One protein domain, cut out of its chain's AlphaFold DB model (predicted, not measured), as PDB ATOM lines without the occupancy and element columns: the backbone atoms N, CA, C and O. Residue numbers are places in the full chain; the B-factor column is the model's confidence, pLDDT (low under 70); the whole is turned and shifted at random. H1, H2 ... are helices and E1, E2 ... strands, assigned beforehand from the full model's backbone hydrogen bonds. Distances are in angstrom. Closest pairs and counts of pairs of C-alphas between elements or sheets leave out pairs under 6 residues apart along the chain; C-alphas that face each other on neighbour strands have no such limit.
ATOM      1  N   LEU A   3     217.060 273.921 366.156       96.88
ATOM      2  CA  LEU A   3     216.405 274.932 366.994       96.88
ATOM      3  C   LEU A   3     215.962 274.320 368.323       96.88
ATOM      4  O   LEU A   3     215.556 273.159 368.367       96.88
ATOM      5  N   GLY A   4     215.990 275.104 369.400       93.12
ATOM      6  CA  GLY A   4     215.530 274.652 370.720       93.12
ATOM      7  C   GLY A   4     216.641 274.369 371.727       93.12
ATOM      8  O   GLY A   4     216.625 273.340 372.404       93.12
ATOM      9  N   CYS A   5     217.585 275.305 371.869       92.31
ATOM     10  CA  CYS A   5     218.520 275.336 372.994       92.31
ATOM     11  C   CYS A   5     218.512 276.724 373.664       92.31
ATOM     12  O   CYS A   5     219.255 277.599 373.240       92.31
ATOM     13  N   PRO A   6     217.715 276.991 374.708       92.38
ATOM     14  CA  PRO A   6     216.886 276.062 375.468       92.38
ATOM     15  C   PRO A   6     215.705 275.507 374.665       92.38
ATOM     16  O   PRO A   6     215.343 276.044 373.622       92.38
ATOM     17  N   HIS A   7     215.132 274.406 375.158       95.62
ATOM     18  CA  HIS A   7     214.005 273.712 374.532       95.62
ATOM     19  C   HIS A   7     212.874 274.662 374.147       95.62
ATOM     20  O   HIS A   7     212.455 275.483 374.960       95.62
ATOM     21  N   LEU A   8     212.341 274.479 372.937       97.12
ATOM     22  CA  LEU A   8     211.241 275.291 372.432       97.12
ATOM     23  C   LEU A   8     210.012 275.154 373.329       97.12
ATOM     24  O   LEU A   8     209.608 274.046 373.703       97.12
ATOM     25  N   SER A   9     209.379 276.283 373.609       97.69
ATOM     26  CA  SER A   9     208.046 276.351 374.191       97.69
ATOM     27  C   SER A   9     206.972 275.918 373.186       97.69
ATOM     28  O   SER A   9     207.197 275.841 371.977       97.69
ATOM     29  N   LEU A  10     205.754 275.667 373.674       98.12
ATOM     30  CA  LEU A  10     204.624 275.320 372.802       98.12
ATOM     31  C   LEU A  10     204.308 276.435 371.789       98.12
ATOM     32  O   LEU A  10     203.944 276.147 370.650       98.12
ATOM     33  N   ALA A  11     204.449 277.697 372.207       98.12
ATOM     34  CA  ALA A  11     204.224 278.852 371.347       98.12
ATOM     35  C   ALA A  11     205.261 278.917 370.220       98.12
ATOM     36  O   ALA A  11     204.889 279.137 369.073       98.12
ATOM     37  N   GLU A  12     206.532 278.646 370.522       98.00
ATOM     38  CA  GLU A  12     207.596 278.631 369.515       98.00
ATOM     39  C   GLU A  12     207.466 277.451 368.548       98.00
ATOM     40  O   GLU A  12     207.697 277.621 367.355       98.00
ATOM     41  N   VAL A  13     207.026 276.276 369.015       98.31
ATOM     42  CA  VAL A  13     206.708 275.140 368.128       98.31
ATOM     43  C   VAL A  13     205.609 275.522 367.131       98.31
ATOM     44  O   VAL A  13     205.742 275.253 365.937       98.31
ATOM     45  N   ARG A  14     204.538 276.178 367.600       98.19
ATOM     46  CA  ARG A  14     203.476 276.697 366.724       98.19
ATOM     47  C   ARG A  14     204.019 277.748 365.755       98.19
ATOM     48  O   ARG A  14     203.709 277.689 364.573       98.19
ATOM     49  N   TYR A  15     204.850 278.662 366.244       98.19
ATOM     50  CA  TYR A  15     205.430 279.723 365.429       98.19
ATOM     51  C   TYR A  15     206.297 279.174 364.289       98.19
ATOM     52  O   TYR A  15     206.148 279.588 363.144       98.19
ATOM     53  N   VAL A  16     207.134 278.166 364.558       97.88
ATOM     54  CA  VAL A  16     207.913 277.492 363.507       97.88
ATOM     55  C   VAL A  16     207.000 276.848 362.459       97.88
ATOM     56  O   VAL A  16     207.271 276.963 361.266       97.88
ATOM     57  N   LEU A  17     205.902 276.208 362.875       98.06
ATOM     58  CA  LEU A  17     204.930 275.637 361.938       98.06
ATOM     59  C   LEU A  17     204.286 276.712 361.045       98.06
ATOM     60  O   LEU A  17     204.113 276.494 359.847       98.06
ATOM     61  N   GLU A  18     203.965 277.876 361.607       97.69
ATOM     62  CA  GLU A  18     203.410 279.014 360.864       97.69
ATOM     63  C   GLU A  18     204.408 279.582 359.851       97.69
ATOM     64  O   GLU A  18     204.035 279.850 358.708       97.69
ATOM     65  N   LEU A  19     205.688 279.686 360.222       97.31
ATOM     66  CA  LEU A  19     206.757 280.137 359.327       97.31
ATOM     67  C   LEU A  19     206.954 279.211 358.118       97.31
ATOM     68  O   LEU A  19     207.284 279.686 357.029       97.31
ATOM     69  N   LEU A  20     206.707 277.905 358.271       96.56
ATOM     70  CA  LEU A  20     206.778 276.957 357.155       96.56
ATOM     71  C   LEU A  20     205.701 277.217 356.095       96.56
ATOM     72  O   LEU A  20     205.912 276.884 354.928       96.56
ATOM     73  N   LYS A  21     204.557 277.816 356.467       94.75
ATOM     74  CA  LYS A  21     203.428 278.120 355.563       94.75
ATOM     75  C   LYS A  21     203.006 276.919 354.699       94.75
ATOM     76  O   LYS A  21     202.725 277.060 353.514       94.75
ATOM     77  N   GLY A  22     203.029 275.715 355.280       95.69
ATOM     78  CA  GLY A  22     202.687 274.464 354.587       95.69
ATOM     79  C   GLY A  22     203.734 273.955 353.585       95.69
ATOM     80  O   GLY A  22     203.497 272.945 352.925       95.69
ATOM     81  N   ARG A  23     204.895 274.609 353.468       96.19
ATOM     82  CA  ARG A  23     205.988 274.163 352.598       96.19
ATOM     83  C   ARG A  23     206.821 273.096 353.296       96.19
ATOM     84  O   ARG A  23     207.115 273.201 354.487       96.19
ATOM     85  N   ARG A  24     207.203 272.065 352.540       95.88
ATOM     86  CA  ARG A  24     208.119 271.027 353.022       95.88
ATOM     87  C   ARG A  24     209.529 271.595 353.144       95.88
ATOM     88  O   ARG A  24     209.957 272.362 352.284       95.88
ATOM     89  N   VAL A  25     210.243 271.189 354.187       95.31
ATOM     90  CA  VAL A  25     211.681 271.438 354.283       95.31
ATOM     91  C   VAL A  25     212.396 270.545 353.276       95.31
ATOM     92  O   VAL A  25     212.063 269.367 353.130       95.31
ATOM     93  N   ARG A  26     213.347 271.125 352.549       89.69
ATOM     94  CA  ARG A  26     214.186 270.409 351.578       89.69
ATOM     95  C   ARG A  26     215.475 269.909 352.224       89.69
ATOM     96  O   ARG A  26     215.982 268.853 351.862       89.69
ATOM     97  N   GLY A  27     215.960 270.639 353.228       84.31
ATOM     98  CA  GLY A  27     217.078 270.234 354.069       84.31
ATOM     99  C   GLY A  27     216.645 269.554 355.370       84.31
ATOM    100  O   GLY A  27     215.524 269.083 355.540       84.31
ATOM    101  N   THR A  28     217.556 269.548 356.340       91.50
ATOM    102  CA  THR A  28     217.295 269.007 357.678       91.50
ATOM    103  C   THR A  28     216.914 270.124 358.652       91.50
ATOM    104  O   THR A  28     217.734 271.005 358.924       91.50
ATOM    105  N   LEU A  29     215.706 270.071 359.226       96.25
ATOM    106  CA  LEU A  29     215.273 270.934 360.332       96.25
ATOM    107  C   LEU A  29     214.927 270.083 361.558       96.25
ATOM    108  O   LEU A  29     214.000 269.272 361.524       96.25
ATOM    109  N   TRP A  30     215.689 270.266 362.634       97.38
ATOM    110  CA  TRP A  30     215.490 269.605 363.920       97.38
ATOM    111  C   TRP A  30     214.991 270.604 364.953       97.38
ATOM    112  O   TRP A  30     215.607 271.650 365.163       97.38
ATOM    113  N   LEU A  31     213.894 270.256 365.617       98.06
ATOM    114  CA  LEU A  31     213.318 271.016 366.715       98.06
ATOM    115  C   LEU A  31     213.468 270.221 368.003       98.06
ATOM    116  O   LEU A  31     213.049 269.068 368.070       98.06
ATOM    117  N   PHE A  32     214.025 270.839 369.032       97.81
ATOM    118  CA  PHE A  32     214.187 270.233 370.347       97.81
ATOM    119  C   PHE A  32     213.236 270.899 371.336       97.81
ATOM    120  O   PHE A  32     213.200 272.124 371.468       97.81
ATOM    121  N   THR A  33     212.446 270.097 372.039       97.88
ATOM    122  CA  THR A  33     211.478 270.580 373.026       97.88
ATOM    123  C   THR A  33     211.450 269.681 374.267       97.88
ATOM    124  O   THR A  33     212.025 268.593 374.282       97.88
ATOM    125  N   SER A  34     210.783 270.112 375.335       97.31
ATOM    126  CA  SER A  34     210.627 269.286 376.534       97.31
ATOM    127  C   SER A  34     209.561 268.207 376.325       97.31
ATOM    128  O   SER A  34     208.643 268.360 375.517       97.31
ATOM    129  N   ARG A  35     209.609 267.119 377.105       97.62
ATOM    130  CA  ARG A  35     208.586 266.057 377.058       97.62
ATOM    131  C   ARG A  35     207.168 266.586 377.269       97.62
ATOM    132  O   ARG A  35     206.235 266.144 376.597       97.62
ATOM    133  N   ALA A  36     207.007 267.534 378.191       97.88
ATOM    134  CA  ALA A  36     205.718 268.148 378.488       97.88
ATOM    135  C   ALA A  36     205.187 268.953 377.292       97.88
ATOM    136  O   ALA A  36     204.015 268.819 376.933       97.88
ATOM    137  N   VAL A  37     206.045 269.749 376.645       98.19
ATOM    138  CA  VAL A  37     205.665 270.524 375.459       98.19
ATOM    139  C   VAL A  37     205.404 269.607 374.271       98.19
ATOM    140  O   VAL A  37     204.373 269.776 373.629       98.19
ATOM    141  N   TYR A  38     206.243 268.594 374.030       98.44
ATOM    142  CA  TYR A  38     206.012 267.596 372.982       98.44
ATOM    143  C   TYR A  38     204.627 266.963 373.128       98.44
ATOM    144  O   TYR A  38     203.848 266.984 372.186       98.44
ATOM    145  N   ARG A  39     204.264 266.481 374.327       98.31
ATOM    146  CA  ARG A  39     202.933 265.903 374.582       98.31
ATOM    147  C   ARG A  39     201.798 266.874 374.255       98.31
ATOM    148  O   ARG A  39     200.844 266.481 373.589       98.31
ATOM    149  N   ARG A  40     201.901 268.130 374.703       98.31
ATOM    150  CA  ARG A  40     200.894 269.176 374.439       98.31
ATOM    151  C   ARG A  40     200.817 269.551 372.956       98.31
ATOM    152  O   ARG A  40     199.736 269.830 372.450       98.31
ATOM    153  N   ALA A  41     201.950 269.575 372.261       98.31
ATOM    154  CA  ALA A  41     202.024 269.859 370.834       98.31
ATOM    155  C   ALA A  41     201.438 268.702 370.011       98.31
ATOM    156  O   ALA A  41     200.640 268.939 369.106       98.31
ATOM    157  N   SER A  42     201.762 267.454 370.363       98.19
ATOM    158  CA  SER A  42     201.211 266.248 369.735       98.19
ATOM    159  C   SER A  42     199.705 266.123 369.939       98.19
ATOM    160  O   SER A  42     199.006 265.792 368.987       98.19
ATOM    161  N   SER A  43     199.177 266.423 371.135       98.25
ATOM    162  CA  SER A  43     197.725 266.384 371.381       98.25
ATOM    163  C   SER A  43     196.957 267.442 370.583       98.25
ATOM    164  O   SER A  43     195.754 267.317 370.395       98.25
ATOM    165  N   LYS A  44     197.646 268.493 370.121       98.00
ATOM    166  CA  LYS A  44     197.112 269.539 369.239       98.00
ATOM    167  C   LYS A  44     197.390 269.274 367.751       98.00
ATOM    168  O   LYS A  44     197.089 270.130 366.928       98.00
ATOM    169  N   GLY A  45     198.001 268.142 367.394       98.25
ATOM    170  CA  GLY A  45     198.342 267.807 366.008       98.25
ATOM    171  C   GLY A  45     199.553 268.555 365.429       98.25
ATOM    172  O   GLY A  45     199.865 268.381 364.250       98.25
ATOM    173  N   LEU A  46     200.240 269.392 366.220       98.50
ATOM    174  CA  LEU A  46     201.325 270.260 365.740       98.50
ATOM    175  C   LEU A  46     202.565 269.456 365.348       98.50
ATOM    176  O   LEU A  46     203.176 269.732 364.319       98.50
ATOM    177  N   VAL A  47     202.921 268.448 366.149       98.38
ATOM    178  CA  VAL A  47     204.078 267.583 365.869       98.38
ATOM    179  C   VAL A  47     203.872 266.835 364.555       98.38
ATOM    180  O   VAL A  47     204.738 266.865 363.692       98.38
ATOM    181  N   GLN A  48     202.688 266.260 364.355       98.38
ATOM    182  CA  GLN A  48     202.353 265.520 363.143       98.38
ATOM    183  C   GLN A  48     202.313 266.441 361.919       98.38
ATOM    184  O   GLN A  48     202.696 266.034 360.825       98.38
ATOM    185  N   ALA A  49     201.854 267.687 362.076       98.38
ATOM    186  CA  ALA A  49     201.907 268.680 361.008       98.38
ATOM    187  C   ALA A  49     203.352 269.020 360.616       98.38
ATOM    188  O   ALA A  49     203.668 269.018 359.431       98.38
ATOM    189  N   LEU A  50     204.232 269.241 361.596       98.38
ATOM    190  CA  LEU A  50     205.660 269.487 361.379       98.38
ATOM    191  C   LEU A  50     206.352 268.295 360.699       98.38
ATOM    192  O   LEU A  50     207.054 268.472 359.705       98.38
ATOM    193  N   GLU A  51     206.099 267.077 361.174       97.88
ATOM    194  CA  GLU A  51     206.671 265.847 360.610       97.88
ATOM    195  C   GLU A  51     206.215 265.605 359.164       97.88
ATOM    196  O   GLU A  51     207.033 265.249 358.315       97.88
ATOM    197  N   ARG A  52     204.949 265.899 358.825       97.75
ATOM    198  CA  ARG A  52     204.464 265.864 357.428       97.75
ATOM    199  C   ARG A  52     205.198 266.847 356.514       97.75
ATOM    200  O   ARG A  52     205.293 266.597 355.313       97.75
ATOM    201  N   LEU A  53     205.715 267.941 357.071       97.50
ATOM    202  CA  LEU A  53     206.526 268.920 356.352       97.50
ATOM    203  C   LEU A  53     208.016 268.546 356.307       97.50
ATOM    204  O   LEU A  53     208.789 269.296 355.725       97.50
ATOM    205  N   GLY A  54     208.424 267.399 356.861       96.56
ATOM    206  CA  GLY A  54     209.814 266.925 356.874       96.56
ATOM    207  C   GLY A  54     210.635 267.398 358.078       96.56
ATOM    208  O   GLY A  54     211.840 267.160 358.138       96.56
ATOM    209  N   VAL A  55     210.005 268.057 359.053       97.88
ATOM    210  CA  VAL A  55     210.671 268.520 360.277       97.88
ATOM    211  C   VAL A  55     210.764 267.384 361.289       97.88
ATOM    212  O   VAL A  55     209.779 266.697 361.543       97.88
ATOM    213  N   ARG A  56     211.926 267.209 361.927       97.19
ATOM    214  CA  ARG A  56     212.079 266.245 363.027       97.19
ATOM    215  C   ARG A  56     211.920 266.945 364.367       97.19
ATOM    216  O   ARG A  56     212.638 267.906 364.642       97.19
ATOM    217  N   VAL A  57     211.011 266.456 365.206       97.88
ATOM    218  CA  VAL A  57     210.771 267.007 366.545       97.88
ATOM    219  C   VAL A  57     211.264 266.023 367.602       97.88
ATOM    220  O   VAL A  57     210.738 264.923 367.745       97.88
ATOM    221  N   PHE A  58     212.263 266.435 368.372       97.12
ATOM    222  CA  PHE A  58     212.876 265.652 369.436       97.12
ATOM    223  C   PHE A  58     212.437 266.145 370.814       97.12
ATOM    224  O   PHE A  58     212.151 267.327 371.024       97.12
ATOM    225  N   LYS A  59     212.423 265.219 371.771       95.75
ATOM    226  CA  LYS A  59     212.188 265.476 373.194       95.75
ATOM    227  C   LYS A  59     213.251 264.786 374.035       95.75
ATOM    228  O   LYS A  59     213.890 263.857 373.554       95.75
ATOM    229  N   ASP A  60     213.423 265.251 375.272       92.12
ATOM    230  CA  ASP A  60     214.331 264.653 376.270       92.12
ATOM    231  C   ASP A  60     215.825 264.700 375.906       92.12
ATOM    232  O   ASP A  60     216.655 264.094 376.572       92.12
ATOM    233  N   THR A  61     216.176 265.444 374.860       93.25
ATOM    234  CA  THR A  61     217.550 265.611 374.390       93.25
ATOM    235  C   THR A  61     217.733 266.994 373.765       93.25
ATOM    236  O   THR A  61     216.777 267.758 373.616       93.25
ATOM    237  N   CYS A  62     218.965 267.346 373.432       92.38
ATOM    238  CA  CYS A  62     219.364 268.615 372.841       92.38
ATOM    239  C   CYS A  62     220.487 268.349 371.834       92.38
ATOM    240  O   CYS A  62     221.281 267.434 372.043       92.38
ATOM    241  N   MET A  63     220.620 269.173 370.790       92.06
ATOM    242  CA  MET A  63     221.727 269.042 369.830       92.06
ATOM    243  C   MET A  63     223.111 269.115 370.495       92.06
ATOM    244  O   MET A  63     224.057 268.538 369.987       92.06
ATOM    245  N   VAL A  64     223.217 269.792 371.644       93.31
ATOM    246  CA  VAL A  64     224.464 269.925 372.417       93.31
ATOM    247  C   VAL A  64     224.969 268.584 372.965       93.31
ATOM    248  O   VAL A  64     226.171 268.414 373.116       93.31
ATOM    249  N   VAL A  65     224.067 267.647 373.270       92.62
ATOM    250  CA  VAL A  65     224.414 266.330 373.840       92.62
ATOM    251  C   VAL A  65     224.265 265.196 372.828       92.62
ATOM    252  O   VAL A  65     224.488 264.036 373.161       92.62
ATOM    253  N   ALA A  66     223.853 265.511 371.599       90.31
ATOM    254  CA  ALA A  66     223.793 264.534 370.527       90.31
ATOM    255  C   ALA A  66     225.219 264.228 370.030       90.31
ATOM    256  O   ALA A  66     226.018 265.160 369.906       90.31
ATOM    257  N   PRO A  67     225.541 262.967 369.691       90.62
ATOM    258  CA  PRO A  67     226.829 262.602 369.103       90.62
ATOM    259  C   PRO A  67     226.880 263.039 367.628       90.62
ATOM    260  O   PRO A  67     226.856 262.225 366.712       90.62
ATOM    261  N   LEU A  68     226.879 264.356 367.388       92.62
ATOM    262  CA  LEU A  68     226.745 264.959 366.054       92.62
ATOM    263  C   LEU A  68     227.807 264.447 365.072       92.62
ATOM    264  O   LEU A  68     227.516 264.252 363.895       92.62
ATOM    265  N   GLU A  69     229.012 264.194 365.569       92.12
ATOM    266  CA  GLU A  69     230.146 263.709 364.783       92.12
ATOM    267  C   GLU A  69     229.927 262.278 364.286       92.12
ATOM    268  O   GLU A  69     230.058 262.018 363.090       92.12
ATOM    269  N   ASP A  70     229.490 261.383 365.175       92.50
ATOM    270  CA  ASP A  70     229.167 259.989 364.843       92.50
ATOM    271  C   ASP A  70     227.942 259.905 363.922       92.50
ATOM    272  O   ASP A  70     227.797 258.983 363.122       92.50
ATOM    273  N   MET A  71     227.066 260.911 363.996       92.06
ATOM    274  CA  MET A  71     225.936 261.091 363.084       92.06
ATOM    275  C   MET A  71     226.342 261.688 361.723       92.06
ATOM    276  O   MET A  71     225.473 261.925 360.882       92.06
ATOM    277  N   GLY A  72     227.632 261.966 361.495       92.12
ATOM    278  CA  GLY A  72     228.154 262.527 360.246       92.12
ATOM    279  C   GLY A  72     227.796 263.999 360.012       92.12
ATOM    280  O   GLY A  72     227.917 264.497 358.890       92.12
ATOM    281  N   VAL A  73     227.339 264.715 361.042       93.69
ATOM    282  CA  VAL A  73     226.971 266.131 360.940       93.69
ATOM    283  C   VAL A  73     228.241 266.975 360.895       93.69
ATOM    284  O   VAL A  73     228.972 267.064 361.873       93.69
ATOM    285  N   LYS A  74     228.487 267.641 359.763       94.06
ATOM    286  CA  LYS A  74     229.659 268.520 359.577       94.06
ATOM    287  C   LYS A  74     229.404 269.969 359.986       94.06
ATOM    288  O   LYS A  74     230.333 270.691 360.344       94.06
ATOM    289  N   SER A  75     228.153 270.412 359.908       94.56
ATOM    290  CA  SER A  75     227.773 271.773 360.269       94.56
ATOM    291  C   SER A  75     226.337 271.862 360.769       94.56
ATOM    292  O   SER A  75     225.459 271.099 360.359       94.56
ATOM    293  N   ILE A  76     226.092 272.825 361.655       95.19
ATOM    294  CA  ILE A  76     224.759 273.194 362.118       95.19
ATOM    295  C   ILE A  76     224.555 274.705 362.001       95.19
ATOM    296  O   ILE A  76     225.476 275.500 362.167       95.19
ATOM    297  N   VAL A  77     223.308 275.094 361.764       95.88
ATOM    298  CA  VAL A  77     222.848 276.476 361.929       95.88
ATOM    299  C   VAL A  77     221.788 276.464 363.016       95.88
ATOM    300  O   VAL A  77     220.940 275.559 363.043       95.88
ATOM    301  N   THR A  78     221.874 277.415 363.935       96.38
ATOM    302  CA  THR A  78     221.005 277.518 365.105       96.38
ATOM    303  C   THR A  78     220.708 278.979 365.419       96.38
ATOM    304  O   THR A  78     221.479 279.867 365.078       96.38
ATOM    305  N   ASP A  79     219.601 279.219 366.105       95.62
ATOM    306  CA  ASP A  79     219.199 280.519 366.645       95.62
ATOM    307  C   ASP A  79     219.634 280.719 368.103       95.62
ATOM    308  O   ASP A  79     219.206 281.648 368.783       95.62
ATOM    309  N   SER A  80     220.477 279.819 368.605       96.12
ATOM    310  CA  SER A  80     220.890 279.778 369.997       96.12
ATOM    311  C   SER A  80     222.379 280.042 370.170       96.12
ATOM    312  O   SER A  80     223.220 279.213 369.813       96.12
ATOM    313  N   CYS A  81     222.706 281.130 370.869       94.50
ATOM    314  CA  CYS A  81     224.073 281.403 371.318       94.50
ATOM    315  C   CYS A  81     224.615 280.292 372.233       94.50
ATOM    316  O   CYS A  81     225.800 279.970 372.182       94.50
ATOM    317  N   LYS A  82     223.746 279.658 373.037       94.00
ATOM    318  CA  LYS A  82     224.127 278.533 373.901       94.00
ATOM    319  C   LYS A  82     224.553 277.327 373.065       94.00
ATOM    320  O   LYS A  82     225.624 276.777 373.302       94.00
ATOM    321  N   ALA A  83     223.747 276.923 372.086       94.94
ATOM    322  CA  ALA A  83     224.103 275.816 371.203       94.94
ATOM    323  C   ALA A  83     225.361 276.139 370.395       94.94
ATOM    324  O   ALA A  83     226.252 275.298 370.317       94.94
ATOM    325  N   ALA A  84     225.470 277.361 369.863       95.06
ATOM    326  CA  ALA A  84     226.638 277.787 369.103       95.06
ATOM    327  C   ALA A  84     227.937 277.704 369.906       95.06
ATOM    328  O   ALA A  84     228.945 277.213 369.400       95.06
ATOM    329  N   HIS A  85     227.896 278.113 371.173       94.50
ATOM    330  CA  HIS A  85     229.037 277.999 372.070       94.50
ATOM    331  C   HIS A  85     229.371 276.535 372.401       94.50
ATOM    332  O   HIS A  85     230.494 276.084 372.171       94.50
ATOM    333  N   TYR A  86     228.399 275.771 372.912       95.69
ATOM    334  CA  TYR A  86     228.666 274.434 373.444       95.69
ATOM    335  C   TYR A  86     228.947 273.385 372.366       95.69
ATOM    336  O   TYR A  86     229.807 272.539 372.582       95.69
ATOM    337  N   VAL A  87     228.278 273.428 371.209       95.31
ATOM    338  CA  VAL A  87     228.548 272.458 370.131       95.31
ATOM    339  C   VAL A  87     229.973 272.619 369.617       95.31
ATOM    340  O   VAL A  87     230.683 271.627 369.466       95.31
ATOM    341  N   LYS A  88     230.426 273.862 369.414       93.44
ATOM    342  CA  LYS A  88     231.802 274.130 368.987       93.44
ATOM    343  C   LYS A  88     232.816 273.634 370.022       93.44
ATOM    344  O   LYS A  88     233.815 273.032 369.642       93.44
ATOM    345  N   LEU A  89     232.543 273.860 371.308       93.94
ATOM    346  CA  LEU A  89     233.406 273.428 372.408       93.94
ATOM    347  C   LEU A  89     233.491 271.897 372.520       93.94
ATOM    348  O   LEU A  89     234.587 271.348 372.518       93.94
ATOM    349  N   ILE A  90     232.348 271.211 372.587       93.88
ATOM    350  CA  ILE A  90     232.270 269.758 372.823       93.88
ATOM    351  C   ILE A  90     232.856 268.969 371.651       93.88
ATOM    352  O   ILE A  90     233.533 267.967 371.857       93.88
ATOM    353  N   THR A  91     232.636 269.435 370.422       93.12
ATOM    354  CA  THR A  91     233.140 268.754 369.220       93.12
ATOM    355  C   THR A  91     234.595 269.110 368.905       93.12
ATOM    356  O   THR A  91     235.160 268.612 367.932       93.12
ATOM    357  N   GLY A  92     235.228 269.989 369.692       93.00
ATOM    358  CA  GLY A  92     236.576 270.487 369.409       93.00
ATOM    359  C   GLY A  92     236.666 271.228 368.070       93.00
ATOM    360  O   GLY A  92     237.688 271.164 367.395       93.00
ATOM    361  N   GLY A  93     235.581 271.879 367.641       91.19
ATOM    362  CA  GLY A  93     235.501 272.598 366.365       91.19
ATOM    363  C   GLY A  93     235.318 271.719 365.122       91.19
ATOM    364  O   GLY A  93     235.301 272.255 364.014       91.19
ATOM    365  N   ARG A  94     235.152 270.398 365.276       93.88
ATOM    366  CA  ARG A  94     234.902 269.466 364.159       93.88
ATOM    367  C   ARG A  94     233.535 269.685 363.508       93.88
ATOM    368  O   ARG A  94     233.399 269.497 362.301       93.88
ATOM    369  N   VAL A  95     232.553 270.155 364.279       96.00
ATOM    370  CA  VAL A  95     231.253 270.599 363.764       96.00
ATOM    371  C   VAL A  95     231.243 272.120 363.662       96.00
ATOM    372  O   VAL A  95     231.349 272.825 364.667       96.00
ATOM    373  N   GLN A  96     231.087 272.637 362.444       96.19
ATOM    374  CA  GLN A  96     230.962 274.077 362.213       96.19
ATOM    375  C   GLN A  96     229.600 274.577 362.696       96.19
ATOM    376  O   GLN A  96     228.580 273.924 362.472       96.19
ATOM    377  N   VAL A  97     229.562 275.748 363.333       95.69
ATOM    378  CA  VAL A  97     228.311 276.319 363.844       95.69
ATOM    379  C   VAL A  97     228.132 277.747 363.358       95.69
ATOM    380  O   VAL A  97     229.003 278.585 363.580       95.69
ATOM    381  N   SER A  98     226.974 278.020 362.759       95.69
ATOM    382  CA  SER A  98     226.547 279.366 362.372       95.69
ATOM    383  C   SER A  98     225.312 279.798 363.161       95.69
ATOM    384  O   SER A  98     224.448 278.977 363.486       95.69
ATOM    385  N   LEU A  99     225.231 281.095 363.451       96.12
ATOM    386  CA  LEU A  99     224.083 281.727 364.096       96.12
ATOM    387  C   LEU A  99     223.236 282.463 363.062       96.12
ATOM    388  O   LEU A  99     223.776 283.207 362.248       96.12
ATOM    389  N   MET A 100     221.922 282.269 363.124       95.38
ATOM    390  CA  MET A 100     220.932 283.001 362.330       95.38
ATOM    391  C   MET A 100     219.658 283.195 363.148       95.38
ATOM    392  O   MET A 100     219.424 282.462 364.109       95.38
ATOM    393  N   SER A 101     218.806 284.144 362.767       96.12
ATOM    394  CA  SER A 101     217.475 284.240 363.370       96.12
ATOM    395  C   SER A 101     216.646 282.984 363.079       96.12
ATOM    396  O   SER A 101     216.930 282.195 362.169       96.12
ATOM    397  N   ARG A 102     215.589 282.781 363.864       95.38
ATOM    398  CA  ARG A 102     214.695 281.632 363.701       95.38
ATOM    399  C   ARG A 102     213.995 281.657 362.348       95.38
ATOM    400  O   ARG A 102     213.864 280.624 361.696       95.38
ATOM    401  N   GLU A 103     213.569 282.838 361.931       95.81
ATOM    402  CA  GLU A 103     212.922 283.124 360.661       95.81
ATOM    403  C   GLU A 103     213.840 282.767 359.493       95.81
ATOM    404  O   GLU A 103     213.420 282.051 358.584       95.81
ATOM    405  N   GLU A 104     215.104 283.191 359.550       95.38
ATOM    406  CA  GLU A 104     216.121 282.847 358.553       95.38
ATOM    407  C   GLU A 104     216.401 281.345 358.531       95.38
ATOM    408  O   GLU A 104     216.396 280.749 357.457       95.38
ATOM    409  N   CYS A 105     216.545 280.703 359.697       94.94
ATOM    410  CA  CYS A 105     216.745 279.256 359.782       94.94
ATOM    411  C   CYS A 105     215.602 278.483 359.111       94.94
ATOM    412  O   CYS A 105     215.843 277.516 358.386       94.94
ATOM    413  N   VAL A 106     214.349 278.877 359.366       95.00
ATOM    414  CA  VAL A 106     213.178 278.228 358.762       95.00
ATOM    415  C   VAL A 106     213.113 278.523 357.265       95.00
ATOM    416  O   VAL A 106     212.847 277.612 356.484       95.00
ATOM    417  N   LYS A 107     213.401 279.758 356.846       93.88
ATOM    418  CA  LYS A 107     213.443 280.147 355.434       93.88
ATOM    419  C   LYS A 107     214.494 279.341 354.661       93.88
ATOM    420  O   LYS A 107     214.135 278.678 353.691       93.88
ATOM    421  N   GLU A 108     215.741 279.300 355.131       93.19
ATOM    422  CA  GLU A 108     216.804 278.488 354.522       93.19
ATOM    423  C   GLU A 108     216.447 276.994 354.507       93.19
ATOM    424  O   GLU A 108     216.751 276.303 353.538       93.19
ATOM    425  N   ALA A 109     215.801 276.466 355.555       93.06
ATOM    426  CA  ALA A 109     215.410 275.054 355.596       93.06
ATOM    427  C   ALA A 109     214.414 274.672 354.484       93.06
ATOM    428  O   ALA A 109     214.382 273.515 354.053       93.06
ATOM    429  N   ILE A 110     213.603 275.632 354.030       94.00
ATOM    430  CA  ILE A 110     212.668 275.470 352.913       94.00
ATOM    431  C   ILE A 110     213.372 275.704 351.570       94.00
ATOM    432  O   ILE A 110     213.085 274.997 350.606       94.00
ATOM    433  N   GLU A 111     214.256 276.701 351.497       89.25
ATOM    434  CA  GLU A 111     214.851 277.180 350.243       89.25
ATOM    435  C   GLU A 111     216.081 276.385 349.792       89.25
ATOM    436  O   GLU A 111     216.297 276.282 348.588       89.25
ATOM    437  N   ARG A 112     216.857 275.789 350.710       79.38
ATOM    438  CA  ARG A 112     218.053 275.011 350.349       79.38
ATOM    439  C   ARG A 112     217.706 273.881 349.383       79.38
ATOM    440  O   ARG A 112     216.941 272.981 349.723       79.38
TER     441      ARG A 112
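AT A GLANCE: This is residues 3 to 112 of the 114 residues of the protein "AcnX domain-containing protein" of Thermoprotei archaeon (UniProt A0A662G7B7). The model is built as two unequal lobes: the larger holds a small parallel sheet of three strands, E1, E2 and E3, with H1 and H2 over one face and H3 packed on H1, and the smaller is two parallel strands, E4 and E5, with H4 packed on them. The last helix, H5, folds back from the smaller lobe and packs on H1 of the larger one. The 110 printed residues hold five named helices and five named strands in the order E1 H1 E2 H2 H3 E3 E4 H4 E5 H5, and the class is mixed, helices and strands. The larger sheet has the order E1, E2, E3 and the smaller E4, E5, each parallel. The whole is compact, with a radius of gyration of the C-alphas of 13.3 A and spans of 39 by 30 by 22 A.

IN THESE COORDINATES: In the larger sheet E1 is residues 3 to 8, with C-alpha 3 at (216.405, 274.932, 366.994), E2 is residues 30 to 33 and E3 is residues 56 to 59. H1, the longest helix, is residues 10 to 20 and measures 15.9 A from first to last C-alpha. H2 is residues 35 to 43, 12.3 A, and H3 is residues 46 to 52, 9.9 A. E4, residues 75 to 78, begins with C-alpha 75 at (227.773, 271.773, 360.269), and E5 is residues 96 to 99. H4, between them, is residues 81 to 90, 14.3 A. H5 is residues 102 to 111, 14.2 A, and ends with C-alpha 111 at (214.851, 277.180, 350.243).

HOW THE PARTS SIT: E2 is the inner strand of the larger sheet, and E1 and E3 are its edge strands. E1 and E2 are parallel at 12 degrees, with N 8 and O 32 2.9 A apart, within hydrogen-bond range. E2 and E3 are parallel at 26 degrees, with N 31 and O 56 at 2.8 A. H1 and H2 are on the same face of this sheet, at heights of 10.6 A and 9.4 A over the sheet. H1 runs along the strands, at 1 degree to E2 on the local plane. H3 only grazes the sheet with its residues 47 to 51. H1 is the hub: it touches H2, H3 and H5. Its closest C-alphas to H3 are those of Leu 17 and Leu 50, 6.2 A, at a shallow tilt of 33 degrees, only just short of steep. To H5 they are those of Leu 20 and Val 106, 6.7 A, at a tilt of 37 degrees, only just steep, the same way. H4 touches no helix; its closest C-alpha pair with E5 is Ala 84 and Val 97, 5.7 A. It only grazes the larger sheet with its residues 81 to 84, and the closest C-alphas of H4 and E1 are those of Ala 83 and Cys 5, 5.9 A. E4 and E5 are parallel at 19 degrees, with N 76 and O 96 at 2.8 A. E1, H1, E2, then E2, H2, H3, E3, and E4, H4, E5 are strand-helix-strand units, two parallel neighbour strands with one or more helices between, each with a right-handed crossover. Every O i to N i+4 pair is within hydrogen-bond range in H1, H2, H3 and H5, and 5 of 6 are in H4.

THE WHOLE: The two C-alphas farthest apart are those of Lys 44 and Gly 92, 39.5 A. The printed part, residues 3 to 112, has no cut. The link from E3 to E4, residues 60 to 74, is long, and E3 and E4 are apart; the link from H1 to E2 is short. The mean pLDDT of the printed part is 95.3, and no printed residue is under 70.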